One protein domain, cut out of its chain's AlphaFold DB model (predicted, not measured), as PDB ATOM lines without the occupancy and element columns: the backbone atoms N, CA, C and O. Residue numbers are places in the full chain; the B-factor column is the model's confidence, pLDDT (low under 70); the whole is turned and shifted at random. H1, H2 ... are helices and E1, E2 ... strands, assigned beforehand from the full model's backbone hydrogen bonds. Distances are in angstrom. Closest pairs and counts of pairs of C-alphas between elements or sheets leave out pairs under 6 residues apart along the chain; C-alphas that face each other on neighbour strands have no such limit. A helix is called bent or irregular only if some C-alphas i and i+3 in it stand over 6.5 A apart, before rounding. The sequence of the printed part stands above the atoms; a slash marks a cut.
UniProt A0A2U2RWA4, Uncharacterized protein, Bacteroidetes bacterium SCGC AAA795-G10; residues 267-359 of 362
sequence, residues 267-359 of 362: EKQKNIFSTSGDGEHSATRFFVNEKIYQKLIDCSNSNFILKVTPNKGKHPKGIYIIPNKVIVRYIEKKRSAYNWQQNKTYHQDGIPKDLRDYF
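This is residues 267 to 359 of the 362 residues of an uncharacterized protein of Bacteroidetes bacterium SCGC AAA795-G10 (UniProt A0A2U2RWA4). Two small sheets, E1 E3 E4 and the strand pair E2 E5, come near each other at E1, E2 and E3, and on one side two helices, H1 and H2, each reach from the one sheet to the other. H3 packs at the E5 end of the strand pair, H4 lies beside E4 near H2, and a stretch of 14 residues with no named element, 267 to 280, leads in to E1. The printed part has 93 residues with four named helices and five named strands, in the order E1 E2 H1 E3 E4 H2 H3 E5 H4, of mixed class. The sheet E1, E3, E4 is mixed and the pair E2, E5 antiparallel. The whole is compact, with a radius of gyration of the C-alphas of 12.8 A and spans of 34 by 27 by 23 A.

Start at Glu 267 and pass residues 267 to 280, whose C-alphas lie 9 to 20 A from the mean of all C-alphas. Find C-alpha 281 at (38.099, 12.737, -9.209); there E1 begins, residues 281 to 283. Next comes E2, residues 286 to 289, 10.7 A long, and with no residue between them H1, residues 290 to 298, 12.4 A. Read on to E3, residues 304 to 308, and E4, residues 318 to 322, each 12.8 A from first to last C-alpha. H2, residues 324 to 334, is the longest helix, 15.7 A, from C-alpha 324 at (52.428, 9.465, -11.488). After it look for H3, residues 338 to 343, 8.3 A, E5, residues 345 to 348, 10.5 A, and H4, residues 353 to 358, 10.3 A, which ends at C-alpha 358 at (51.028, 20.764, -14.846). H4 is irregular: its C-alphas 354 and 357 are 8.1 A apart.

Look first at E3, the inner strand. E1 is its parallel neighbour at 29 degrees, with N 283 and O 307 within hydrogen-bond range at 3.1 A. On its other side E4 is antiparallel to it at 162 degrees, and the two form a hairpin; N 306 and O 320 are 2.9 A apart. In the second sheet E2 and E5 are antiparallel at 173 degrees, with N 288 and O 346 at 2.9 A. The closest C-alphas of E2 and E3 are those of Phe 286 and Val 308, 7.4 A. Now turn to H2, which only grazes the sheet E1 E3 E4 with its residues 324 to 328; the C-alphas of Phe 304 and Asn 324 are its closest to E3, 6.0 A. At its other end the closest C-alphas of H2 and E5 are those of Lys 334 and Tyr 346, 7.2 A. H1 touches H2, closest at C-alphas 296 and 324, 6.6 A; they run opposite ways at a tilt of 38 degrees, only just steep. The closest C-alphas of H3 and E5 are those of Trp 340 and Tyr 346, 5.9 A. H4 is close to H2 but not clearly touching, at a shallow tilt of 15 degrees, opposite ways; their closest C-alphas are those of Tyr 330 and Asp 354, 7.6 A. The closest C-alphas of E4 and H4 are those of Ile 322 and Tyr 358, 6.0 A. H3 and H4 are apart. In H1, H2 and H3 every O i to N i+4 pair is within hydrogen-bond range; in H4 0 of 2 are, beside 2 of 3 O i to N i+3 pairs.

The two C-alphas farthest apart are those of Lys 268 and Tyr 338, 37.3 A. The printed part has no cut, and no link is long: E3 to E4 is short, with 9 residues, and the other links are tight. The mean pLDDT of the printed part is 82.4; look for values under 70 at residues 267 to 281 and residue 313.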
ATOM      1  N   GLU A 267      33.727   7.847 -23.403       32.22
ATOM      2  CA  GLU A 267      33.589   6.651 -22.549       32.22
ATOM      3  C   GLU A 267      34.869   5.808 -22.436       32.22
ATOM      4  O   GLU A 267      34.946   5.006 -21.529       32.22
ATOM      5  N   LYS A 268      35.899   5.955 -23.285       32.50
ATOM      6  CA  LYS A 268      37.145   5.130 -23.297       32.50
ATOM      7  C   LYS A 268      38.445   5.951 -23.337       32.50
ATOM      8  O   LYS A 268      39.476   5.383 -23.015       32.50
ATOM      9  N   GLN A 269      38.419   7.287 -23.478       37.19
ATOM     10  CA  GLN A 269      39.290   8.117 -22.610       37.19
ATOM     11  C   GLN A 269      38.741   8.167 -21.172       37.19
ATOM     12  O   GLN A 269      39.469   8.526 -20.258       37.19
ATOM     13  N   LYS A 270      37.506   7.682 -20.980       36.00
ATOM     14  CA  LYS A 270      36.867   7.289 -19.716       36.00
ATOM     15  C   LYS A 270      36.939   5.779 -19.393       36.00
ATOM     16  O   LYS A 270      36.264   5.364 -18.471       36.00
ATOM     17  N   ASN A 271      37.672   4.946 -20.153       30.08
ATOM     18  CA  ASN A 271      37.751   3.465 -19.986       30.08
ATOM     19  C   ASN A 271      39.067   2.801 -20.472       30.08
ATOM     20  O   ASN A 271      39.266   1.623 -20.227       30.08
ATOM     21  N   ILE A 272      40.011   3.512 -21.103       34.03
ATOM     22  CA  ILE A 272      41.455   3.159 -21.092       34.03
ATOM     23  C   ILE A 272      42.150   3.855 -19.896       34.03
ATOM     24  O   ILE A 272      43.294   3.570 -19.572       34.03
ATOM     25  N   PHE A 273      41.398   4.698 -19.180       33.56
ATOM     26  CA  PHE A 273      41.644   5.155 -17.808       33.56
ATOM     27  C   PHE A 273      40.672   4.513 -16.797       33.56
ATOM     28  O   PHE A 273      40.480   5.048 -15.712       33.56
ATOM     29  N   SER A 274      40.057   3.377 -17.155       29.45
ATOM     30  CA  SER A 274      39.219   2.602 -16.231       29.45
ATOM     31  C   SER A 274      39.510   1.118 -16.379       29.45
ATOM     32  O   SER A 274      38.716   0.340 -16.899       29.45
ATOM     33  N   THR A 275      40.646   0.698 -15.832       27.25
ATOM     34  CA  THR A 275      40.560  -0.433 -14.910       27.25
ATOM     35  C   THR A 275      39.548  -0.051 -13.836       27.25
ATOM     36  O   THR A 275      39.502   1.106 -13.421       27.25
ATOM     37  N   SER A 276      38.696  -0.995 -13.450       32.38
ATOM     38  CA  SER A 276      37.576  -0.932 -12.498       32.38
ATOM     39  C   SER A 276      37.980  -0.493 -11.075       32.38
ATOM     40  O   SER A 276      37.651  -1.114 -10.068       32.38
ATOM     41  N   GLY A 277      38.696   0.620 -10.986       40.06
ATOM     42  CA  GLY A 277      39.521   1.030  -9.871       40.06
ATOM     43  C   GLY A 277      40.115   2.434 -10.011       40.06
ATOM     44  O   GLY A 277      40.437   2.994  -8.976       40.06
ATOM     45  N   ASP A 278      40.185   3.085 -11.177       43.56
ATOM     46  CA  ASP A 278      40.785   4.430 -11.275       43.56
ATOM     47  C   ASP A 278      39.753   5.546 -11.049       43.56
ATOM     48  O   ASP A 278      38.733   5.659 -11.722       43.56
ATOM     49  N   GLY A 279      39.973   6.352 -10.006       45.88
ATOM     50  CA  GLY A 279      39.048   7.410  -9.610       45.88
ATOM     51  C   GLY A 279      39.202   8.641 -10.495       45.88
ATOM     52  O   GLY A 279      40.089   9.454 -10.253       45.88
ATOM     53  N   GLU A 280      38.313   8.828 -11.473       51.41
ATOM     54  CA  GLU A 280      38.061  10.158 -12.037       51.41
ATOM     55  C   GLU A 280      37.554  11.050 -10.891       51.41
ATOM     56  O   GLU A 280      36.393  10.994 -10.482       51.41
ATOM     57  N   HIS A 281      38.451  11.842 -10.302       63.41
ATOM     58  CA  HIS A 281      38.099  12.737  -9.209       63.41
ATOM     59  C   HIS A 281      37.616  14.061  -9.781       63.41
ATOM     60  O   HIS A 281      38.398  14.959 -10.098       63.41
ATOM     61  N   SER A 282      36.294  14.169  -9.918       70.62
ATOM     62  CA  SER A 282      35.651  15.461 -10.103       70.62
ATOM     63  C   SER A 282      35.646  16.202  -8.770       70.62
ATOM     64  O   SER A 282      35.129  15.706  -7.769       70.62
ATOM     65  N   ALA A 283      36.247  17.385  -8.754       81.75
ATOM     66  CA  ALA A 283      36.300  18.231  -7.576       81.75
ATOM     67  C   ALA A 283      36.098  19.696  -7.964       81.75
ATOM     68  O   ALA A 283      36.330  20.116  -9.097       81.75
ATOM     69  N   THR A 284      35.685  20.505  -6.998       89.06
ATOM     70  CA  THR A 284      35.590  21.959  -7.170       89.06
ATOM     71  C   THR A 284      36.949  22.655  -7.066       89.06
ATOM     72  O   THR A 284      37.055  23.847  -7.338       89.06
ATOM     73  N   ARG A 285      37.989  21.918  -6.663       89.50
ATOM     74  CA  ARG A 285      39.345  22.394  -6.366       89.50
ATOM     75  C   ARG A 285      40.340  21.233  -6.414       89.50
ATOM     76  O   ARG A 285      39.932  20.090  -6.611       89.50
ATOM     77  N   PHE A 286      41.628  21.490  -6.191       93.12
ATOM     78  CA  PHE A 286      42.597  20.403  -6.048       93.12
ATOM     79  C   PHE A 286      42.271  19.588  -4.792       93.12
ATOM     80  O   PHE A 286      42.167  20.159  -3.704       93.12
ATOM     81  N   PHE A 287      42.106  18.273  -4.935       93.94
ATOM     82  CA  PHE A 287      41.766  17.360  -3.845       93.94
ATOM     83  C   PHE A 287      42.435  15.999  -4.052       93.94
ATOM     84  O   PHE A 287      42.386  15.437  -5.144       93.94
ATOM     85  N   VAL A 288      43.017  15.460  -2.983       94.75
ATOM     86  CA  VAL A 288      43.602  14.115  -2.911       94.75
ATOM     87  C   VAL A 288      43.320  13.506  -1.532       94.75
ATOM     88  O   VAL A 288      43.202  14.226  -0.539       94.75
ATOM     89  N   ASN A 289      43.209  12.182  -1.454       95.31
ATOM     90  CA  ASN A 289      43.001  11.439  -0.210       95.31
ATOM     91  C   ASN A 289      43.814  10.138  -0.199       95.31
ATOM     92  O   ASN A 289      44.431   9.784  -1.204       95.31
ATOM     93  N   GLU A 290      43.805   9.417   0.921       95.50
ATOM     94  CA  GLU A 290      44.558   8.159   1.055       95.50
ATOM     95  C   GLU A 290      44.175   7.126  -0.008       95.50
ATOM     96  O   GLU A 290      45.047   6.480  -0.575       95.50
ATOM     97  N   LYS A 291      42.885   7.011  -0.345       94.62
ATOM     98  CA  LYS A 291      42.413   6.059  -1.362       94.62
ATOM     99  C   LYS A 291      42.984   6.366  -2.750       94.62
ATOM    100  O   LYS A 291      43.309   5.441  -3.485       94.62
ATOM    101  N   ILE A 292      43.102   7.644  -3.114       93.50
ATOM    102  CA  ILE A 292      43.762   8.084  -4.354       93.50
ATOM    103  C   ILE A 292      45.243   7.737  -4.314       93.50
ATOM    104  O   ILE A 292      45.780   7.208  -5.281       93.50
ATOM    105  N   TYR A 293      45.894   8.047  -3.197       95.19
ATOM    106  CA  TYR A 293      47.318   7.816  -3.024       95.19
ATOM    107  C   TYR A 293      47.681   6.333  -3.173       95.19
ATOM    108  O   TYR A 293      48.556   6.022  -3.972       95.19
ATOM    109  N   GLN A 294      46.965   5.428  -2.496       94.19
ATOM    110  CA  GLN A 294      47.227   3.986  -2.588       94.19
ATOM    111  C   GLN A 294      47.086   3.475  -4.030       94.19
ATOM    112  O   GLN A 294      47.987   2.825  -4.541       94.19
ATOM    113  N   LYS A 295      46.045   3.905  -4.755       89.62
ATOM    114  CA  LYS A 295      45.885   3.559  -6.179       89.62
ATOM    115  C   LYS A 295      47.045   4.034  -7.055       89.62
ATOM    116  O   LYS A 295      47.435   3.342  -7.987       89.62
ATOM    117  N   LEU A 296      47.591   5.219  -6.782       90.50
ATOM    118  CA  LEU A 296      48.731   5.744  -7.537       90.50
ATOM    119  C   LEU A 296      50.015   4.949  -7.273       90.50
ATOM    120  O   LEU A 296      50.843   4.853  -8.177       90.50
ATOM    121  N   ILE A 297      50.169   4.387  -6.071       92.81
ATOM    122  CA  ILE A 297      51.267   3.473  -5.730       92.81
ATOM    123  C   ILE A 297      51.089   2.129  -6.443       92.81
ATOM    124  O   ILE A 297      52.029   1.659  -7.084       92.81
ATOM    125  N   ASP A 298      49.881   1.562  -6.404       87.19
ATOM    126  CA  ASP A 298      49.566   0.272  -7.031       87.19
ATOM    127  C   ASP A 298      49.706   0.323  -8.566       87.19
ATOM    128  O   ASP A 298      50.119  -0.647  -9.201       87.19
ATOM    129  N   CYS A 299      49.434   1.484  -9.170       85.62
ATOM    130  CA  CYS A 299      49.489   1.713 -10.613       85.62
ATOM    131  C   CYS A 299      50.607   2.700 -11.003       85.62
ATOM    132  O   CYS A 299      50.347   3.772 -11.548       85.62
ATOM    133  N   SER A 300      51.876   2.341 -10.782       83.25
ATOM    134  CA  SER A 300      53.031   3.243 -11.011       83.25
ATOM    135  C   SER A 300      53.173   3.820 -12.438       83.25
ATOM    136  O   SER A 300      53.828   4.849 -12.632       83.25
ATOM    137  N   ASN A 301      52.528   3.202 -13.435       79.31
ATOM    138  CA  ASN A 301      52.516   3.655 -14.830       79.31
ATOM    139  C   ASN A 301      51.352   4.613 -15.171       79.31
ATOM    140  O   ASN A 301      51.336   5.170 -16.270       79.31
ATOM    141  N   SER A 302      50.380   4.832 -14.273       82.62
ATOM    142  CA  SER A 302      49.188   5.644 -14.551       82.62
ATOM    143  C   SER A 302      49.343   7.102 -14.102       82.62
ATOM    144  O   SER A 302      49.769   7.403 -12.989       82.62
ATOM    145  N   ASN A 303      48.985   8.050 -14.970       88.69
ATOM    146  CA  ASN A 303      48.982   9.472 -14.614       88.69
ATOM    147  C   ASN A 303      47.762   9.822 -13.750       88.69
ATOM    148  O   ASN A 303      46.681   9.272 -13.943       88.69
ATOM    149  N   PHE A 304      47.901  10.810 -12.866       93.50
ATOM    150  CA  PHE A 304      46.769  11.361 -12.125       93.50
ATOM    151  C   PHE A 304      46.008  12.366 -12.980       93.50
ATOM    152  O   PHE A 304      46.575  13.361 -13.440       93.50
ATOM    153  N   ILE A 305      44.717  12.107 -13.174       89.94
ATOM    154  CA  ILE A 305      43.811  12.979 -13.915       89.94
ATOM    155  C   ILE A 305      42.893  13.688 -12.926       89.94
ATOM    156  O   ILE A 305      42.099  13.056 -12.231       89.94
ATOM    157  N   LEU A 306      42.973  15.016 -12.894       91.75
ATOM    158  CA  LEU A 306      42.118  15.865 -12.074       91.75
ATOM    159  C   LEU A 306      41.167  16.661 -12.962       91.75
ATOM    160  O   LEU A 306      41.610  17.456 -13.792       91.75
ATOM    161  N   LYS A 307      39.861  16.508 -12.737       91.38
ATOM    162  CA  LYS A 307      38.827  17.296 -13.410       91.38
ATOM    163  C   LYS A 307      38.255  18.325 -12.448       91.38
ATOM    164  O   LYS A 307      37.570  17.973 -11.488       91.38
ATOM    165  N   VAL A 308      38.510  19.600 -12.728       89.62
ATOM    166  CA  VAL A 308      38.065  20.701 -11.875       89.62
ATOM    167  C   VAL A 308      36.895  21.444 -12.502       89.62
ATOM    168  O   VAL A 308      37.016  22.013 -13.588       89.62
ATOM    169  N   THR A 309      35.786  21.488 -11.764       89.31
ATOM    170  CA  THR A 309      34.616  22.328 -12.051       89.31
ATOM    171  C   THR A 309      34.375  23.222 -10.834       89.31
ATOM    172  O   THR A 309      33.702  22.802  -9.894       89.31
ATOM    173  N   PRO A 310      34.978  24.420 -10.779       86.69
ATOM    174  CA  PRO A 310      34.945  25.248  -9.582       86.69
ATOM    175  C   PRO A 310      33.537  25.796  -9.338       86.69
ATOM    176  O   PRO A 310      32.951  26.398 -10.232       86.69
ATOM    177  N   ASN A 311      33.025  25.638  -8.115       78.31
ATOM    178  CA  ASN A 311      31.786  26.303  -7.687       78.31
ATOM    179  C   ASN A 311      32.077  27.707  -7.124       78.31
ATOM    180  O   ASN A 311      31.285  28.626  -7.305       78.31
ATOM    181  N   LYS A 312      33.220  27.859  -6.436       71.50
ATOM    182  CA  LYS A 312      33.805  29.093  -5.876       71.50
ATOM    183  C   LYS A 312      35.329  28.895  -5.762       71.50
ATOM    184  O   LYS A 312      35.766  27.760  -5.588       71.50
ATOM    185  N   GLY A 313      36.131  29.962  -5.826       69.19
ATOM    186  CA  GLY A 313      37.594  29.902  -5.636       69.19
ATOM    187  C   GLY A 313      38.419  30.271  -6.876       69.19
ATOM    188  O   GLY A 313      37.873  30.663  -7.903       69.19
ATOM    189  N   LYS A 314      39.755  30.187  -6.759       80.38
ATOM    190  CA  LYS A 314      40.717  30.614  -7.799       80.38
ATOM    191  C   LYS A 314      41.214  29.471  -8.685       80.38
ATOM    192  O   LYS A 314      42.065  29.696  -9.544       80.38
ATOM    193  N   HIS A 315      40.756  28.242  -8.458       88.19
ATOM    194  CA  HIS A 315      41.193  27.118  -9.268       88.19
ATOM    195  C   HIS A 315      40.613  27.243 -10.684       88.19
ATOM    196  O   HIS A 315      39.396  27.372 -10.815       88.19
ATOM    197  N   PRO A 316      41.426  27.195 -11.752       89.81
ATOM    198  CA  PRO A 316      40.879  27.246 -13.098       89.81
ATOM    199  C   PRO A 316      40.070  25.976 -13.399       89.81
ATOM    200  O   PRO A 316      40.342  24.901 -12.851       89.81
ATOM    201  N   LYS A 317      39.043  26.124 -14.239       91.62
ATOM    202  CA  LYS A 317      38.252  25.008 -14.766       91.62
ATOM    203  C   LYS A 317      39.084  24.266 -15.806       91.62
ATOM    204  O   LYS A 317      39.672  24.905 -16.673       91.62
ATOM    205  N   GLY A 318      39.091  22.939 -15.760       90.31
ATOM    206  CA  GLY A 318      39.830  22.149 -16.741       90.31
ATOM    207  C   GLY A 318      40.040  20.696 -16.344       90.31
ATOM    208  O   GLY A 318      39.601  20.249 -15.282       90.31
ATOM    209  N   ILE A 319      40.720  19.967 -17.228       89.81
ATOM    210  CA  ILE A 319      41.224  18.617 -16.982       89.81
ATOM    211  C   ILE A 319      42.747  18.699 -16.977       89.81
ATOM    212  O   ILE A 319      43.350  19.172 -17.940       89.81
ATOM    213  N   TYR A 320      43.358  18.235 -15.895       90.75
ATOM    214  CA  TYR A 320      44.795  18.311 -15.664       90.75
ATOM    215  C   TYR A 320      45.373  16.908 -15.558       90.75
ATOM    216  O   TYR A 320      44.812  16.062 -14.863       90.75
ATOM    217  N   ILE A 321      46.491  16.666 -16.243       90.31
ATOM    218  CA  ILE A 321      47.180  15.373 -16.257       90.31
ATOM    219  C   ILE A 321      48.540  15.558 -15.595       90.31
ATOM    220  O   ILE A 321      49.403  16.263 -16.121       90.31
ATOM    221  N   ILE A 322      48.730  14.914 -14.448       92.31
ATOM    222  CA  ILE A 322      49.948  15.005 -13.646       92.31
ATOM    223  C   ILE A 322      50.658  13.647 -13.685       92.31
ATOM    224  O   ILE A 322      50.034  12.637 -13.350       92.31
ATOM    225  N   PRO A 323      51.946  13.582 -14.073       93.19
ATOM    226  CA  PRO A 323      52.679  12.320 -14.091       93.19
ATOM    227  C   PRO A 323      52.679  11.615 -12.730       93.19
ATOM    228  O   PRO A 323      52.874  12.280 -11.710       93.19
ATOM    229  N   ASN A 324      52.527  10.282 -12.714       93.44
ATOM    230  CA  ASN A 324      52.428   9.465 -11.488       93.44
ATOM    231  C   ASN A 324      53.480   9.844 -10.429       93.44
ATOM    232  O   ASN A 324      53.164  10.298  -9.330       93.44
ATOM    233  N   LYS A 325      54.759   9.758 -10.813       92.00
ATOM    234  CA  LYS A 325      55.901  10.035  -9.929       92.00
ATOM    235  C   LYS A 325      55.851  11.438  -9.317       92.00
ATOM    236  O   LYS A 325      56.311  11.642  -8.195       92.00
ATOM    237  N   VAL A 326      55.300  12.408 -10.046       95.25
ATOM    238  CA  VAL A 326      55.190  13.799  -9.596       95.25
ATOM    239  C   VAL A 326      54.090  13.929  -8.548       95.25
ATOM    240  O   VAL A 326      54.338  14.479  -7.475       95.25
ATOM    241  N   ILE A 327      52.900  13.386  -8.821       96.75
ATOM    242  CA  ILE A 327      51.775  13.474  -7.886       96.75
ATOM    243  C   ILE A 327      52.012  12.649  -6.614       96.75
ATOM    244  O   ILE A 327      51.711  13.134  -5.527       96.75
ATOM    245  N   VAL A 328      52.623  11.463  -6.711       96.06
ATOM    246  CA  VAL A 328      52.954  10.619  -5.550       96.06
ATOM    247  C   VAL A 328      53.916  11.360  -4.626       96.06
ATOM    248  O   VAL A 328      53.623  11.550  -3.446       96.06
ATOM    249  N   ARG A 329      55.017  11.896  -5.174       95.75
ATOM    250  CA  ARG A 329      55.983  12.697  -4.407       95.75
ATOM    251  C   ARG A 329      55.342  13.938  -3.787       95.75
ATOM    252  O   ARG A 329      55.738  14.358  -2.700       95.75
ATOM    253  N   TYR A 330      54.386  14.553  -4.479       96.88
ATOM    254  CA  TYR A 330      53.643  15.689  -3.945       96.88
ATOM    255  C   TYR A 330      52.771  15.285  -2.750       96.88
ATOM    256  O   TYR A 330      52.824  15.955  -1.719       96.88
ATOM    257  N   ILE A 331      52.010  14.191  -2.859       96.62
ATOM    258  CA  ILE A 331      51.147  13.698  -1.777       96.62
ATOM    259  C   ILE A 331      51.978  13.336  -0.546       96.62
ATOM    260  O   ILE A 331      51.630  13.770   0.550       96.62
ATOM    261  N   GLU A 332      53.102  12.637  -0.719       96.56
ATOM    262  CA  GLU A 332      54.020  12.276   0.373       96.56
ATOM    263  C   GLU A 332      54.419  13.479   1.229       96.56
ATOM    264  O   GLU A 332      54.291  13.466   2.453       96.56
ATOM    265  N   LYS A 333      54.789  14.589   0.580       96.56
ATOM    266  CA  LYS A 333      55.134  15.843   1.270       96.56
ATOM    267  C   LYS A 333      53.972  16.443   2.064       96.56
ATOM    268  O   LYS A 333      54.209  17.275   2.936       96.56
ATOM    269  N   LYS A 334      52.723  16.101   1.736       96.31
ATOM    270  CA  LYS A 334      51.520  16.594   2.423       96.31
ATOM    271  C   LYS A 334      51.018  15.644   3.508       96.31
ATOM    272  O   LYS A 334      50.182  16.075   4.299       96.31
ATOM    273  N   ARG A 335      51.535  14.412   3.611       95.56
ATOM    274  CA  ARG A 335      51.092  13.431   4.621       95.56
ATOM    275  C   ARG A 335      51.356  13.872   6.062       95.56
ATOM    276  O   ARG A 335      50.635  13.463   6.968       95.56
ATOM    277  N   SER A 336      52.354  14.729   6.271       94.06
ATOM    278  CA  SER A 336      52.662  15.335   7.571       94.06
ATOM    279  C   SER A 336      51.762  16.522   7.935       94.06
ATOM    280  O   SER A 336      51.824  17.002   9.063       94.06
ATOM    281  N   ALA A 337      50.925  17.016   7.017       92.69
ATOM    282  CA  ALA A 337      50.035  18.137   7.296       92.69
ATOM    283  C   ALA A 337      48.868  17.716   8.201       92.69
ATOM    284  O   ALA A 337      48.332  16.616   8.068       92.69
ATOM    285  N   TYR A 338      48.411  18.642   9.050       92.50
ATOM    286  CA  TYR A 338      47.332  18.422  10.022       92.50
ATOM    287  C   TYR A 338      46.095  17.734   9.416       92.50
ATOM    288  O   TYR A 338      45.647  16.698   9.905       92.50
ATOM    289  N   ASN A 339      45.586  18.248   8.289       88.81
ATOM    290  CA  ASN A 339      44.398  17.690   7.632       88.81
ATOM    291  C   ASN A 339      44.609  16.263   7.106       88.81
ATOM    292  O   ASN A 339      43.661  15.477   7.099       88.81
ATOM    293  N   TRP A 340      45.830  15.902   6.701       95.19
ATOM    294  CA  TRP A 340      46.122  14.531   6.292       95.19
ATOM    295  C   TRP A 340      46.231  13.607   7.501       95.19
ATOM    296  O   TRP A 340      45.713  12.496   7.471       95.19
ATOM    297  N   GLN A 341      46.858  14.056   8.588       95.81
ATOM    298  CA  GLN A 341      46.960  13.255   9.807       95.81
ATOM    299  C   GLN A 341      45.580  12.917  10.377       95.81
ATOM    300  O   GLN A 341      45.328  11.746  10.661       95.81
ATOM    301  N   GLN A 342      44.692  13.913  10.453       95.50
ATOM    302  CA  GLN A 342      43.341  13.769  10.998       95.50
ATOM    303  C   GLN A 342      42.386  13.064  10.032       95.50
ATOM    304  O   GLN A 342      41.770  12.062  10.373       95.50
ATOM    305  N   ASN A 343      42.282  13.567   8.801       93.44
ATOM    306  CA  ASN A 343      41.210  13.181   7.882       93.44
ATOM    307  C   ASN A 343      41.698  12.370   6.683       93.44
ATOM    308  O   ASN A 343      40.891  11.994   5.838       93.44
ATOM    309  N   LYS A 344      43.012  12.147   6.554       96.50
ATOM    310  CA  LYS A 344      43.617  11.449   5.410       96.50
ATOM    311  C   LYS A 344      43.256  12.093   4.064       96.50
ATOM    312  O   LYS A 344      43.080  11.415   3.051       96.50
ATOM    313  N   THR A 345      43.124  13.423   4.066       94.81
ATOM    314  CA  THR A 345      42.813  14.238   2.886       94.81
ATOM    315  C   THR A 345      43.685  15.488   2.813       94.81
ATOM    316  O   THR A 345      44.143  16.023   3.822       94.81
ATOM    317  N   TYR A 346      43.885  15.989   1.596       95.12
ATOM    318  CA  TYR A 346      44.461  17.302   1.333       95.12
ATOM    319  C   TYR A 346      43.688  17.989   0.211       95.12
ATOM    320  O   TYR A 346      43.360  17.374  -0.804       95.12
ATOM    321  N   HIS A 347      43.416  19.280   0.386       93.06
ATOM    322  CA  HIS A 347      42.763  20.098  -0.625       93.06
ATOM    323  C   HIS A 347      43.292  21.528  -0.629       93.06
ATOM    324  O   HIS A 347      43.767  22.023   0.392       93.06
ATOM    325  N   GLN A 348      43.201  22.188  -1.782       92.25
ATOM    326  CA  GLN A 348      43.624  23.575  -1.953       92.25
ATOM    327  C   GLN A 348      42.739  24.289  -2.981       92.25
ATOM    328  O   GLN A 348      42.520  23.774  -4.075       92.25
ATOM    329  N   ASP A 349      42.262  25.493  -2.643       88.62
ATOM    330  CA  ASP A 349      41.329  26.288  -3.468       88.62
ATOM    331  C   ASP A 349      41.944  26.883  -4.743       88.62
ATOM    332  O   ASP A 349      41.233  27.395  -5.608       88.62
ATOM    333  N   GLY A 350      43.269  26.849  -4.861       89.50
ATOM    334  CA  GLY A 350      44.017  27.260  -6.045       89.50
ATOM    335  C   GLY A 350      45.035  26.194  -6.434       89.50
ATOM    336  O   GLY A 350      45.194  25.193  -5.739       89.50
ATOM    337  N   ILE A 351      45.742  26.428  -7.538       92.69
ATOM    338  CA  ILE A 351      46.757  25.494  -8.032       92.69
ATOM    339  C   ILE A 351      47.905  25.389  -7.011       92.69
ATOM    340  O   ILE A 351      48.509  26.421  -6.678       92.69
ATOM    341  N   PRO A 352      48.250  24.178  -6.529       94.69
ATOM    342  CA  PRO A 352      49.414  23.987  -5.678       94.69
ATOM    343  C   PRO A 352      50.688  24.520  -6.330       94.69
ATOM    344  O   PRO A 352      50.962  24.236  -7.495       94.69
ATOM    345  N   LYS A 353      51.487  25.286  -5.576       94.38
ATOM    346  CA  LYS A 353      52.693  25.947  -6.107       94.38
ATOM    347  C   LYS A 353      53.641  24.950  -6.781       94.38
ATOM    348  O   LYS A 353      54.107  25.225  -7.879       94.38
ATOM    349  N   ASP A 354      53.833  23.790  -6.156       94.31
ATOM    350  CA  ASP A 354      54.737  22.728  -6.622       94.31
ATOM    351  C   ASP A 354      54.223  21.977  -7.860       94.31
ATOM    352  O   ASP A 354      54.943  21.155  -8.417       94.31
ATOM    353  N   LEU A 355      52.976  22.226  -8.276       95.25
ATOM    354  CA  LEU A 355      52.355  21.570  -9.423       95.25
ATOM    355  C   LEU A 355      52.014  22.538 -10.561       95.25
ATOM    356  O   LEU A 355      51.456  22.091 -11.555       95.25
ATOM    357  N   ARG A 356      52.337  23.836 -10.460       93.81
ATOM    358  CA  ARG A 356      51.897  24.870 -11.424       93.81
ATOM    359  C   ARG A 356      52.148  24.517 -12.890       93.81
ATOM    360  O   ARG A 356      51.258  24.740 -13.708       93.81
ATOM    361  N   ASP A 357      53.291  23.917 -13.198       92.44
ATOM    362  CA  ASP A 357      53.683  23.562 -14.569       92.44
ATOM    363  C   ASP A 357      52.765  22.504 -15.209       92.44
ATOM    364  O   ASP A 357      52.708  22.382 -16.430       92.44
ATOM    365  N   TYR A 358      51.996  21.771 -14.398       91.81
ATOM    366  CA  TYR A 358      51.028  20.764 -14.846       91.81
ATOM    367  C   TYR A 358      49.597  21.310 -14.977       91.81
ATOM    368  O   TYR A 358      48.695  20.582 -15.390       91.81
ATOM    369  N   PHE A 359      49.382  22.589 -14.647       88.88
ATOM    370  CA  PHE A 359      48.088  23.278 -14.737       88.88
ATOM    371  C   PHE A 359      48.053  24.339 -15.847       88.88
ATOM    372  O   PHE A 359      47.221  25.248 -15.820       88.88
TER     373      PHE A 359